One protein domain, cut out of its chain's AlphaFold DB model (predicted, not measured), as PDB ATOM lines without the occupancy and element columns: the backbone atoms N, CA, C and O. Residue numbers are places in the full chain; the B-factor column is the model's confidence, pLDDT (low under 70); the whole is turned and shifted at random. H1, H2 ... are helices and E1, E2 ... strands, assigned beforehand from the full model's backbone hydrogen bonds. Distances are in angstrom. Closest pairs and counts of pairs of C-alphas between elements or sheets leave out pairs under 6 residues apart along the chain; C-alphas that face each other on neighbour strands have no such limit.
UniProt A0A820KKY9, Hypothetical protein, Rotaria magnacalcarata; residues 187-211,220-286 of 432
ATOM      1  N   CYS A 187     -35.997  42.007 -34.698       87.38
ATOM      2  CA  CYS A 187     -35.287  41.585 -33.491       87.38
ATOM      3  C   CYS A 187     -36.171  40.717 -32.593       87.38
ATOM      4  O   CYS A 187     -37.391  40.908 -32.528       87.38
ATOM      5  N   LYS A 188     -35.559  39.798 -31.838       88.31
ATOM      6  CA  LYS A 188     -36.255  39.085 -30.766       88.31
ATOM      7  C   LYS A 188     -36.452  39.982 -29.556       88.31
ATOM      8  O   LYS A 188     -35.544  40.719 -29.169       88.31
ATOM      9  N   THR A 189     -37.620  39.861 -28.941       85.44
ATOM     10  CA  THR A 189     -37.960  40.499 -27.674       85.44
ATOM     11  C   THR A 189     -38.274  39.456 -26.611       85.44
ATOM     12  O   THR A 189     -38.971  38.469 -26.862       85.44
ATOM     13  N   ALA A 190     -37.729  39.681 -25.420       80.31
ATOM     14  CA  ALA A 190     -37.962  38.895 -24.217       80.31
ATOM     15  C   ALA A 190     -37.688  39.768 -22.987       80.31
ATOM     16  O   ALA A 190     -36.878  40.695 -23.026       80.31
ATOM     17  N   SER A 191     -38.364  39.442 -21.894       74.69
ATOM     18  CA  SER A 191     -38.260  40.093 -20.589       74.69
ATOM     19  C   SER A 191     -38.221  39.018 -19.494       74.69
ATOM     20  O   SER A 191     -38.630  37.879 -19.749       74.69
ATOM     21  N   PRO A 192     -37.819  39.339 -18.250       67.88
ATOM     22  CA  PRO A 192     -37.655  38.332 -17.201       67.88
ATOM     23  C   PRO A 192     -38.987  37.684 -16.798       67.88
ATOM     24  O   PRO A 192     -39.008  36.559 -16.311       67.88
ATOM     25  N   SER A 193     -40.114  38.367 -17.038       65.06
ATOM     26  CA  SER A 193     -41.469  37.832 -16.831       65.06
ATOM     27  C   SER A 193     -41.855  36.724 -17.812       65.06
ATOM     28  O   SER A 193     -42.787  35.974 -17.535       65.06
ATOM     29  N   ASN A 194     -41.159  36.627 -18.949       64.12
ATOM     30  CA  ASN A 194     -41.485  35.725 -20.054       64.12
ATOM     31  C   ASN A 194     -40.458  34.578 -20.186       64.12
ATOM     32  O   ASN A 194     -40.480  33.840 -21.175       64.12
ATOM     33  N   CYS A 195     -39.568  34.429 -19.198       62.31
ATOM     34  CA  CYS A 195     -38.507  33.428 -19.144       62.31
ATOM     35  C   CYS A 195     -38.707  32.468 -17.964       62.31
ATOM     36  O   CYS A 195     -38.666  32.866 -16.801       62.31
ATOM     37  N   LEU A 196     -38.892  31.182 -18.265       54.66
ATOM     38  CA  LEU A 196     -39.044  30.095 -17.295       54.66
ATOM     39  C   LEU A 196     -37.684  29.399 -17.088       54.66
ATOM     40  O   LEU A 196     -37.499  28.262 -17.510       54.66
ATOM     41  N   TYR A 197     -36.752  30.097 -16.422       52.19
ATOM     42  CA  TYR A 197     -35.305  29.791 -16.324       52.19
ATOM     43  C   TYR A 197     -34.496  30.113 -17.598       52.19
ATOM     44  O   TYR A 197     -35.056  30.331 -18.673       52.19
ATOM     45  N   SER A 198     -33.164  30.214 -17.468       51.03
ATOM     46  CA  SER A 198     -32.289  30.945 -18.409       51.03
ATOM     47  C   SER A 198     -32.148  30.386 -19.830       51.03
ATOM     48  O   SER A 198     -31.421  30.959 -20.639       51.03
ATOM     49  N   SER A 199     -32.789  29.262 -20.140       48.16
ATOM     50  CA  SER A 199     -32.763  28.612 -21.456       48.16
ATOM     51  C   SER A 199     -34.148  28.475 -22.100       48.16
ATOM     52  O   SER A 199     -34.242  28.003 -23.232       48.16
ATOM     53  N   ALA A 200     -35.218  28.907 -21.420       56.47
ATOM     54  CA  ALA A 200     -36.603  28.751 -21.862       56.47
ATOM     55  C   ALA A 200     -37.380  30.080 -21.785       56.47
ATOM     56  O   ALA A 200     -38.294  30.258 -20.975       56.47
ATOM     57  N   CYS A 201     -37.012  31.024 -22.652       65.00
ATOM     58  CA  CYS A 201     -37.762  32.261 -22.870       65.00
ATOM     59  C   CYS A 201     -38.755  32.122 -24.027       65.00
ATOM     60  O   CYS A 201     -38.426  31.589 -25.088       65.00
ATOM     61  N   THR A 202     -39.960  32.666 -23.850       73.88
ATOM     62  CA  THR A 202     -40.901  32.869 -24.957       73.88
ATOM     63  C   THR A 202     -40.504  34.138 -25.704       73.88
ATOM     64  O   THR A 202     -40.771  35.246 -25.238       73.88
ATOM     65  N   TYR A 203     -39.849  33.976 -26.852       77.75
ATOM     66  CA  TYR A 203     -39.446  35.093 -27.706       77.75
ATOM     67  C   TYR A 203     -40.609  35.579 -28.572       77.75
ATOM     68  O   TYR A 203     -41.250  34.788 -29.268       77.75
ATOM     69  N   HIS A 204     -40.811  36.891 -28.624       81.44
ATOM     70  CA  HIS A 204     -41.587  37.527 -29.688       81.44
ATOM     71  C   HIS A 204     -40.634  38.130 -30.725       81.44
ATOM     72  O   HIS A 204     -39.435  38.246 -30.486       81.44
ATOM     73  N   THR A 205     -41.142  38.454 -31.915       81.56
ATOM     74  CA  THR A 205     -40.357  39.151 -32.947       81.56
ATOM     75  C   THR A 205     -40.956  40.531 -33.149       81.56
ATOM     76  O   THR A 205     -42.154  40.637 -33.399       81.56
ATOM     77  N   GLN A 206     -40.132  41.564 -33.029       82.44
ATOM     78  CA  GLN A 206     -40.501  42.955 -33.254       82.44
ATOM     79  C   GLN A 206     -39.809  43.456 -34.525       82.44
ATOM     80  O   GLN A 206     -38.608  43.259 -34.697       82.44
ATOM     81  N   GLU A 207     -40.563  44.118 -35.400       83.44
ATOM     82  CA  GLU A 207     -39.993  44.958 -36.455       83.44
ATOM     83  C   GLU A 207     -39.574  46.297 -35.844       83.44
ATOM     84  O   GLU A 207     -40.365  46.970 -35.178       83.44
ATOM     85  N   CYS A 208     -38.308  46.661 -36.025       79.25
ATOM     86  CA  CYS A 208     -37.752  47.909 -35.535       79.25
ATOM     87  C   CYS A 208     -37.963  49.002 -36.596       79.25
ATOM     88  O   CYS A 208     -37.380  48.887 -37.681       79.25
ATOM     89  N   PRO A 209     -38.773  50.049 -36.336       67.19
ATOM     90  CA  PRO A 209     -38.942  51.159 -37.269       67.19
ATOM     91  C   PRO A 209     -37.599  51.799 -37.636       67.19
ATOM     92  O   PRO A 209     -36.811  52.179 -36.774       67.19
ATOM     93  N   SER A 210     -37.341  51.935 -38.936       58.56
ATOM     94  CA  SER A 210     -36.243  52.756 -39.449       58.56
ATOM     95  C   SER A 210     -36.513  54.232 -39.161       58.56
ATOM     96  O   SER A 210     -37.640  54.689 -39.347       58.56
ATOM     97  N   SER A 211     -35.484  54.982 -38.764       51.84
ATOM     98  CA  SER A 211     -35.573  56.434 -38.611       51.84
ATOM     99  C   SER A 211     -35.992  57.109 -39.920       51.84
ATOM    100  O   SER A 211     -35.528  56.757 -41.008       51.84
ATOM    101  N   GLY A 220     -28.259  53.213 -37.483       66.81
ATOM    102  CA  GLY A 220     -28.648  53.561 -36.111       66.81
ATOM    103  C   GLY A 220     -29.762  52.713 -35.492       66.81
ATOM    104  O   GLY A 220     -30.247  53.082 -34.429       66.81
ATOM    105  N   VAL A 221     -30.148  51.589 -36.111       77.81
ATOM    106  CA  VAL A 221     -31.080  50.604 -35.528       77.81
ATOM    107  C   VAL A 221     -30.392  49.244 -35.438       77.81
ATOM    108  O   VAL A 221     -29.884  48.743 -36.442       77.81
ATOM    109  N   TYR A 222     -30.383  48.653 -34.244       85.69
ATOM    110  CA  TYR A 222     -29.714  47.382 -33.943       85.69
ATOM    111  C   TYR A 222     -30.590  46.499 -33.052       85.69
ATOM    112  O   TYR A 222     -31.427  47.004 -32.305       85.69
ATOM    113  N   CYS A 223     -30.360  45.190 -33.064       87.06
ATOM    114  CA  CYS A 223     -30.888  44.310 -32.025       87.06
ATOM    115  C   CYS A 223     -29.965  44.331 -30.804       87.06
ATOM    116  O   CYS A 223     -28.746  44.370 -30.958       87.06
ATOM    117  N   LEU A 224     -30.543  44.264 -29.605       88.62
ATOM    118  CA  LEU A 224     -29.853  44.280 -28.314       88.62
ATOM    119  C   LEU A 224     -30.228  43.044 -27.484       88.62
ATOM    120  O   LEU A 224     -31.329  42.495 -27.594       88.62
ATOM    121  N   THR A 225     -29.309  42.605 -26.630       87.88
ATOM    122  CA  THR A 225     -29.572  41.692 -25.510       87.88
ATOM    123  C   THR A 225     -28.790  42.150 -24.294       87.88
ATOM    124  O   THR A 225     -27.608  42.467 -24.408       87.88
ATOM    125  N   ILE A 226     -29.453  42.164 -23.140       85.56
ATOM    126  CA  ILE A 226     -28.888  42.445 -21.822       85.56
ATOM    127  C   ILE A 226     -29.078  41.198 -20.955       85.56
ATOM    128  O   ILE A 226     -30.182  40.656 -20.879       85.56
ATOM    129  N   VAL A 227     -28.022  40.764 -20.268       83.94
ATOM    130  CA  VAL A 227     -28.072  39.673 -19.284       83.94
ATOM    131  C   VAL A 227     -27.565  40.135 -17.921       83.94
ATOM    132  O   VAL A 227     -26.622  40.926 -17.810       83.94
ATOM    133  N   ASN A 228     -28.190  39.611 -16.875       80.50
ATOM    134  CA  ASN A 228     -27.818  39.832 -15.487       80.50
ATOM    135  C   ASN A 228     -26.741  38.818 -15.087       80.50
ATOM    136  O   ASN A 228     -26.874  37.622 -15.351       80.50
ATOM    137  N   ASN A 229     -25.694  39.293 -14.419       71.38
ATOM    138  CA  ASN A 229     -24.621  38.452 -13.901       71.38
ATOM    139  C   ASN A 229     -24.993  37.909 -12.509       71.38
ATOM    140  O   ASN A 229     -24.599  38.487 -11.493       71.38
ATOM    141  N   ASP A 230     -25.791  36.838 -12.453       67.00
ATOM    142  CA  ASP A 230     -25.991  36.072 -11.217       67.00
ATOM    143  C   ASP A 230     -24.886  35.001 -11.096       67.00
ATOM    144  O   ASP A 230     -24.580  34.329 -12.084       67.00
ATOM    145  N   PRO A 231     -24.270  34.805  -9.913       58.91
ATOM    146  CA  PRO A 231     -23.181  33.842  -9.725       58.91
ATOM    147  C   PRO A 231     -23.529  32.379 -10.052       58.91
ATOM    148  O   PRO A 231     -22.610  31.563 -10.142       58.91
ATOM    149  N   ASN A 232     -24.810  32.025 -10.211       57.91
ATOM    150  CA  ASN A 232     -25.229  30.663 -10.556       57.91
ATOM    151  C   ASN A 232     -25.642  30.484 -12.026       57.91
ATOM    152  O   ASN A 232     -25.493  29.381 -12.554       57.91
ATOM    153  N   GLU A 233     -26.184  31.519 -12.678       65.12
ATOM    154  CA  GLU A 233     -26.833  31.409 -13.992       65.12
ATOM    155  C   GLU A 233     -26.924  32.781 -14.697       65.12
ATOM    156  O   GLU A 233     -27.176  33.800 -14.061       65.12
ATOM    157  N   LEU A 234     -26.753  32.841 -16.022       66.75
ATOM    158  CA  LEU A 234     -26.917  34.094 -16.774       66.75
ATOM    159  C   LEU A 234     -28.389  34.321 -17.119       66.75
ATOM    160  O   LEU A 234     -28.909  33.745 -18.072       66.75
ATOM    161  N   ILE A 235     -29.060  35.177 -16.351       73.38
ATOM    162  CA  ILE A 235     -30.490  35.457 -16.521       73.38
ATOM    163  C   ILE A 235     -30.673  36.555 -17.574       73.38
ATOM    164  O   ILE A 235     -30.101  37.638 -17.443       73.38
ATOM    165  N   ILE A 236     -31.500  36.312 -18.597       74.56
ATOM    166  CA  ILE A 236     -31.861  37.341 -19.584       74.56
ATOM    167  C   ILE A 236     -32.599  38.482 -18.875       74.56
ATOM    168  O   ILE A 236     -33.632  38.276 -18.238       74.56
ATOM    169  N   GLY A 237     -32.030  39.685 -18.972       73.19
ATOM    170  CA  GLY A 237     -32.593  40.914 -18.431       73.19
ATOM    171  C   GLY A 237     -33.586  41.540 -19.403       73.19
ATOM    172  O   GLY A 237     -34.730  41.773 -19.031       73.19
ATOM    173  N   GLU A 238     -33.172  41.782 -20.647       83.19
ATOM    174  CA  GLU A 238     -34.022  42.394 -21.678       83.19
ATOM    175  C   GLU A 238     -33.476  42.124 -23.089       83.19
ATOM    176  O   GLU A 238     -32.264  42.001 -23.286       83.19
ATOM    177  N   MET A 239     -34.360  42.033 -24.085       86.06
ATOM    178  CA  MET A 239     -34.009  41.898 -25.505       86.06
ATOM    179  C   MET A 239     -34.949  42.753 -26.358       86.06
ATOM    180  O   MET A 239     -36.152  42.779 -26.090       86.06
ATOM    181  N   GLY A 240     -34.437  43.397 -27.410       87.94
ATOM    182  CA  GLY A 240     -35.272  44.167 -28.338       87.94
ATOM    183  C   GLY A 240     -34.505  45.072 -29.298       87.94
ATOM    184  O   GLY A 240     -33.326  44.849 -29.569       87.94
ATOM    185  N   CYS A 241     -35.202  46.081 -29.827       86.19
ATOM    186  CA  CYS A 241     -34.650  47.110 -30.712       86.19
ATOM    187  C   CYS A 241     -33.886  48.183 -29.919       86.19
ATOM    188  O   CYS A 241     -34.376  48.662 -28.898       86.19
ATOM    189  N   MET A 242     -32.736  48.620 -30.429       83.94
ATOM    190  CA  MET A 242     -31.920  49.705 -29.882       83.94
ATOM    191  C   MET A 242     -31.693  50.787 -30.939       83.94
ATOM    192  O   MET A 242     -31.337  50.477 -32.078       83.94
ATOM    193  N   TYR A 243     -31.863  52.045 -30.529       78.88
ATOM    194  CA  TYR A 243     -31.671  53.243 -31.348       78.88
ATOM    195  C   TYR A 243     -30.567  54.088 -30.725       78.88
ATOM    196  O   TYR A 243     -30.748  54.585 -29.615       78.88
ATOM    197  N   ASP A 244     -29.432  54.242 -31.403       63.88
ATOM    198  CA  ASP A 244     -28.353  55.107 -30.919       63.88
ATOM    199  C   ASP A 244     -27.422  55.562 -32.055       63.88
ATOM    200  O   ASP A 244     -27.138  54.818 -32.999       63.88
ATOM    201  N   GLN A 245     -26.928  56.793 -31.933       54.03
ATOM    202  CA  GLN A 245     -25.914  57.392 -32.794       54.03
ATOM    203  C   GLN A 245     -24.491  57.226 -32.224       54.03
ATOM    204  O   GLN A 245     -23.540  57.188 -33.007       54.03
ATOM    205  N   GLU A 246     -24.313  57.059 -30.905       49.44
ATOM    206  CA  GLU A 246     -22.985  57.037 -30.266       49.44
ATOM    207  C   GLU A 246     -22.404  55.621 -30.080       49.44
ATOM    208  O   GLU A 246     -21.269  55.370 -30.498       49.44
ATOM    209  N   THR A 247     -23.173  54.643 -29.583       51.09
ATOM    210  CA  THR A 247     -22.753  53.219 -29.564       51.09
ATOM    211  C   THR A 247     -22.765  52.553 -30.950       51.09
ATOM    212  O   THR A 247     -22.262  51.441 -31.124       51.09
ATOM    213  N   SER A 248     -23.247  53.254 -31.986       52.50
ATOM    214  CA  SER A 248     -23.393  52.764 -33.368       52.50
ATOM    215  C   SER A 248     -22.121  52.140 -33.976       52.50
ATOM    216  O   SER A 248     -22.211  51.235 -34.812       52.50
ATOM    217  N   LYS A 249     -20.920  52.575 -33.566       58.16
ATOM    218  CA  LYS A 249     -19.653  52.091 -34.150       58.16
ATOM    219  C   LYS A 249     -19.328  50.630 -33.829       58.16
ATOM    220  O   LYS A 249     -18.652  50.004 -34.640       58.16
ATOM    221  N   THR A 250     -19.766  50.092 -32.690       67.69
ATOM    222  CA  THR A 250     -19.458  48.703 -32.302       67.69
ATOM    223  C   THR A 250     -20.452  47.705 -32.880       67.69
ATOM    224  O   THR A 250     -20.035  46.634 -33.300       67.69
ATOM    225  N   CYS A 251     -21.737  48.061 -32.954       75.38
ATOM    226  CA  CYS A 251     -22.810  47.173 -33.421       75.38
ATOM    227  C   CYS A 251     -22.866  47.018 -34.953       75.38
ATOM    228  O   CYS A 251     -23.407  46.043 -35.476       75.38
ATOM    229  N   LYS A 252     -22.315  47.984 -35.698       75.56
ATOM    230  CA  LYS A 252     -22.296  47.978 -37.167       75.56
ATOM    231  C   LYS A 252     -21.455  46.817 -37.710       75.56
ATOM    232  O   LYS A 252     -20.297  46.660 -37.335       75.56
ATOM    233  N   ASN A 253     -22.017  46.056 -38.649       77.94
ATOM    234  CA  ASN A 253     -21.468  44.823 -39.222       77.94
ATOM    235  C   ASN A 253     -21.350  43.637 -38.239       77.94
ATOM    236  O   ASN A 253     -20.727  42.632 -38.588       77.94
ATOM    237  N   GLN A 254     -21.940  43.700 -37.037       81.62
ATOM    238  CA  GLN A 254     -22.021  42.538 -36.146       81.62
ATOM    239  C   GLN A 254     -23.223  41.673 -36.531       81.62
ATOM    240  O   GLN A 254     -24.364  42.013 -36.240       81.62
ATOM    241  N   SER A 255     -22.983  40.527 -37.173       84.38
ATOM    242  CA  SER A 255     -24.052  39.602 -37.584       84.38
ATOM    243  C   SER A 255     -24.584  38.701 -36.464       84.38
ATOM    244  O   SER A 255     -25.595  38.028 -36.655       84.38
ATOM    245  N   GLN A 256     -23.913  38.676 -35.312       87.06
ATOM    246  CA  GLN A 256     -24.242  37.858 -34.145       87.06
ATOM    247  C   GLN A 256     -24.062  38.679 -32.868       87.06
ATOM    248  O   GLN A 256     -23.147  39.497 -32.779       87.06
ATOM    249  N   CYS A 257     -24.903  38.427 -31.867       87.44
ATOM    250  CA  CYS A 257     -24.819  39.081 -30.566       87.44
ATOM    251  C   CYS A 257     -23.676  38.460 -29.735       87.44
ATOM    252  O   CYS A 257     -23.841  37.411 -29.112       87.44
ATOM    253  N   ILE A 258     -22.491  39.079 -29.748       86.38
ATOM    254  CA  ILE A 258     -21.299  38.576 -29.041       86.38
ATOM    255  C   ILE A 258     -21.059  39.385 -27.762       86.38
ATOM    256  O   ILE A 258     -20.824  40.591 -27.813       86.38
ATOM    257  N   MET A 259     -21.084  38.717 -26.607       83.12
ATOM    258  CA  MET A 259     -20.737  39.297 -25.309       83.12
ATOM    259  C   MET A 259     -19.283  39.005 -24.945       83.12
ATOM    260  O   MET A 259     -18.879  37.850 -24.812       83.12
ATOM    261  N   ASN A 260     -18.509  40.064 -24.708       74.69
ATOM    262  CA  ASN A 260     -17.144  39.966 -24.196       74.69
ATOM    263  C   ASN A 260     -17.167  39.915 -22.661       74.69
ATOM    264  O   ASN A 260     -17.370  40.933 -21.994       74.69
ATOM    265  N   TYR A 261     -16.947  38.727 -22.098       70.50
ATOM    266  CA  TYR A 261     -17.031  38.466 -20.657       70.50
ATOM    267  C   TYR A 261     -15.675  38.696 -19.965       70.50
ATOM    268  O   TYR A 261     -15.123  37.821 -19.304       70.50
ATOM    269  N   THR A 262     -15.093  39.883 -20.161       61.97
ATOM    270  CA  THR A 262     -13.712  40.198 -19.738       61.97
ATOM    271  C   THR A 262     -13.582  40.720 -18.308       61.97
ATOM    272  O   THR A 262     -12.477  40.767 -17.779       61.97
ATOM    273  N   ASN A 263     -14.680  41.126 -17.664       61.84
ATOM    274  CA  ASN A 263     -14.660  41.621 -16.288       61.84
ATOM    275  C   ASN A 263     -15.873  41.096 -15.505       61.84
ATOM    276  O   ASN A 263     -17.002  41.528 -15.738       61.84
ATOM    277  N   LYS A 264     -15.608  40.178 -14.566       62.59
ATOM    278  CA  LYS A 264     -16.605  39.477 -13.737       62.59
ATOM    279  C   LYS A 264     -17.299  40.377 -12.708       62.59
ATOM    280  O   LYS A 264     -18.351  39.990 -12.212       62.59
ATOM    281  N   ASP A 265     -16.775  41.575 -12.447       62.06
ATOM    282  CA  ASP A 265     -17.351  42.532 -11.491       62.06
ATOM    283  C   ASP A 265     -18.525  43.335 -12.083       62.06
ATOM    284  O   ASP A 265     -19.215  44.076 -11.378       62.06
ATOM    285  N   LYS A 266     -18.795  43.201 -13.391       70.06
ATOM    286  CA  LYS A 266     -19.964  43.828 -14.021       70.06
ATOM    287  C   LYS A 266     -21.252  43.124 -13.598       70.06
ATOM    288  O   LYS A 266     -21.420  41.926 -13.801       70.06
ATOM    289  N   LYS A 267     -22.208  43.903 -13.084       72.62
ATOM    290  CA  LYS A 267     -23.558  43.437 -12.714       72.62
ATOM    291  C   LYS A 267     -24.415  43.023 -13.924       72.62
ATOM    292  O   LYS A 267     -25.303  42.184 -13.791       72.62
ATOM    293  N   PHE A 268     -24.139  43.607 -15.090       78.25
ATOM    294  CA  PHE A 268     -24.870  43.386 -16.337       78.25
ATOM    295  C   PHE A 268     -23.895  43.301 -17.517       78.25
ATOM    296  O   PHE A 268     -22.928  44.066 -17.579       78.25
ATOM    297  N   PHE A 269     -24.185  42.419 -18.471       82.62
ATOM    298  CA  PHE A 269     -23.504  42.336 -19.766       82.62
ATOM    299  C   PHE A 269     -24.500  42.601 -20.891       82.62
ATOM    300  O   PHE A 269     -25.702  42.405 -20.717       82.62
ATOM    301  N   HIS A 270     -24.005  43.055 -22.041       86.31
ATOM    302  CA  HIS A 270     -24.827  43.285 -23.221       86.31
ATOM    303  C   HIS A 270     -24.075  42.951 -24.511       86.31
ATOM    304  O   HIS A 270     -22.842  42.994 -24.549       86.31
ATOM    305  N   CYS A 271     -24.828  42.661 -25.567       86.88
ATOM    306  CA  CYS A 271     -24.348  42.576 -26.944       86.88
ATOM    307  C   CYS A 271     -25.371  43.186 -27.904       86.88
ATOM    308  O   CYS A 271     -26.558  43.272 -27.583       86.88
ATOM    309  N   CYS A 272     -24.911  43.588 -29.085       88.38
ATOM    310  CA  CYS A 272     -25.748  44.130 -30.148       88.38
ATOM    311  C   CYS A 272     -25.391  43.510 -31.507       88.38
ATOM    312  O   CYS A 272     -24.344  42.880 -31.636       88.38
ATOM    313  N   CYS A 273     -26.273  43.642 -32.502       87.75
ATOM    314  CA  CYS A 273     -26.063  43.107 -33.853       87.75
ATOM    315  C   CYS A 273     -27.031  43.717 -34.899       87.75
ATOM    316  O   CYS A 273     -28.004  44.381 -34.535       87.75
ATOM    317  N   ASP A 274     -26.756  43.523 -36.197       86.44
ATOM    318  CA  ASP A 274     -27.384  44.242 -37.330       86.44
ATOM    319  C   ASP A 274     -28.126  43.366 -38.369       86.44
ATOM    320  O   ASP A 274     -28.433  43.818 -39.484       86.44
ATOM    321  N   LYS A 275     -28.426  42.108 -38.016       86.38
ATOM    322  CA  LYS A 275     -29.166  41.147 -38.858       86.38
ATOM    323  C   LYS A 275     -30.488  40.738 -38.225       86.38
ATOM    324  O   LYS A 275     -30.646  40.781 -37.012       86.38
ATOM    325  N   ASP A 276     -31.422  40.305 -39.062       88.19
ATOM    326  CA  ASP A 276     -32.737  39.878 -38.600       88.19
ATOM    327  C   ASP A 276     -32.617  38.708 -37.612       88.19
ATOM    328  O   ASP A 276     -31.909  37.733 -37.866       88.19
ATOM    329  N   ASP A 277     -33.279  38.841 -36.462       88.44
ATOM    330  CA  ASP A 277     -33.288  37.899 -35.340       88.44
ATOM    331  C   ASP A 277     -31.898  37.554 -34.750       88.44
ATOM    332  O   ASP A 277     -31.763  36.604 -33.976       88.44
ATOM    333  N   CYS A 278     -30.860  38.349 -35.040       89.06
ATOM    334  CA  CYS A 278     -29.468  38.078 -34.647       89.06
ATOM    335  C   CYS A 278     -29.220  38.023 -33.132       89.06
ATOM    336  O   CYS A 278     -28.197  37.494 -32.691       89.06
ATOM    337  N   ASN A 279     -30.136  38.583 -32.339       90.38
ATOM    338  CA  ASN A 279     -30.086  38.568 -30.885       90.38
ATOM    339  C   ASN A 279     -30.759  37.330 -30.270       90.38
ATOM    340  O   ASN A 279     -30.634  37.135 -29.069       90.38
ATOM    341  N   GLN A 280     -31.420  36.464 -31.055       86.38
ATOM    342  CA  GLN A 280     -32.085  35.251 -30.551       86.38
ATOM    343  C   GLN A 280     -31.146  34.336 -29.750       86.38
ATOM    344  O   GLN A 280     -31.573  33.711 -28.783       86.38
ATOM    345  N   ASN A 281     -29.883  34.249 -30.167       82.56
ATOM    346  CA  ASN A 281     -28.828  33.534 -29.461       82.56
ATOM    347  C   ASN A 281     -27.641  34.480 -29.282       82.56
ATOM    348  O   ASN A 281     -27.243  35.156 -30.232       82.56
ATOM    349  N   PHE A 282     -27.043  34.479 -28.094       81.62
ATOM    350  CA  PHE A 282     -25.823  35.228 -27.814       81.62
ATOM    351  C   PHE A 282     -24.634  34.290 -27.601       81.62
ATOM    352  O   PHE A 282     -24.775  33.189 -27.068       81.62
ATOM    353  N   VAL A 283     -23.446  34.740 -27.999       81.94
ATOM    354  CA  VAL A 283     -22.184  34.013 -27.802       81.94
ATOM    355  C   VAL A 283     -21.385  34.696 -26.700       81.94
ATOM    356  O   VAL A 283     -21.222  35.914 -26.712       81.94
ATOM    357  N   ILE A 284     -20.874  33.916 -25.750       77.69
ATOM    358  CA  ILE A 284     -20.014  34.414 -24.673       77.69
ATOM    359  C   ILE A 284     -18.562  34.164 -25.073       77.69
ATOM    360  O   ILE A 284     -18.079  33.035 -25.001       77.69
ATOM    361  N   ASN A 285     -17.847  35.222 -25.448       73.75
ATOM    362  CA  ASN A 285     -16.400  35.161 -25.601       73.75
ATOM    363  C   ASN A 285     -15.754  35.270 -24.213       73.75
ATOM    364  O   ASN A 285     -15.509  36.367 -23.703       73.75
ATOM    365  N   SER A 286     -15.496  34.110 -23.603       60.56
ATOM    366  CA  SER A 286     -14.571  33.964 -22.478       60.56
ATOM    367  C   SER A 286     -13.197  33.608 -23.037       60.56
ATOM    368  O   SER A 286     -13.034  32.543 -23.626       60.56
TER     369      SER A 286
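AT A GLANCE: This is residues 187 to 211 and 220 to 286 of the 432 residues of the protein "Hypothetical protein" of Rotaria magnacalcarata (UniProt A0A820KKY9). What shape do these atoms make? A strongly twisted sheet of three strands, E4, E3 and E6, makes the core, with the small hairpin E1 and E2 at its E4 side and the short parallel pair E5 and E7 at its E6 side. One short helix, H1, sits at an end of the sheet, and a long loop, residues 190 to 203, joins E1 to E2. How is it made up? The printed part has 92 residues, with seven named strands and one named helix in the order E1 E2 E3 E4 H1 E5 E6 E7; the class is mostly strand, though under half of the residues are in named elements, and the three-stranded sheet, in the order E4, E3, E6, is antiparallel. How large is it? It is compact, with a radius of gyration of the C-alphas of 12.8 A and spans of 39 by 28 by 17 A.

IN THESE COORDINATES: Where do the first strands lie? E1 is residues 187 to 189, 6.5 A long, from C-alpha 187 at (-35.287, 41.585, -33.491); E2 is residues 204 to 207, 10.2 A. Which elements follow the cut? E3 is residues 221 to 229, 25.6 A, and E4 is residues 234 to 243, 24.5 A, bending by 58 degrees at residue 240. H1 is residues 248 to 251, 5.6 A. What comes last? E5 is residues 257 to 260, 10.0 A; E6 is residues 268 to 273, 17.6 A; E7 is residues 282 to 285, 9.7 A, ending at C-alpha 285 at (-16.400, 35.161, -25.601).

HOW THE PARTS SIT: How is the largest sheet paired? E3, the inner strand, is antiparallel to E4, its hairpin partner, with N 224 and O 240 2.8 A apart, and antiparallel to E6, with N 225 and O 271 3.0 A apart. Where is the first hairpin? E1 and E2 are antiparallel, with N 187 and O 206 2.9 A apart; the closest C-alphas of E1 and E4, Thr 189 and Gly 240, are 4.6 A apart. And the last pair? E5 and E7 are parallel, with N 259 and O 283 2.8 A apart; the closest C-alphas of E5 and E6, Cys 257 and Cys 271, are 5.1 A apart. What of H1? It is on the sheet but only grazes it; it is too short for an O i to N i+4 pair, and its one O i to N i+3 pair is not within range.

THE WHOLE: Is the printed part unbroken? Residues 212 to 219 are not printed; C-alphas 211 and 220 are 7.9 A apart across the cut. Which link is long? E1 to E2, with 14 residues between them. Where is confidence low? The mean pLDDT of the printed part is 74.5, and 31 residues are under 70, among them 192 to 201 and 244 to 250.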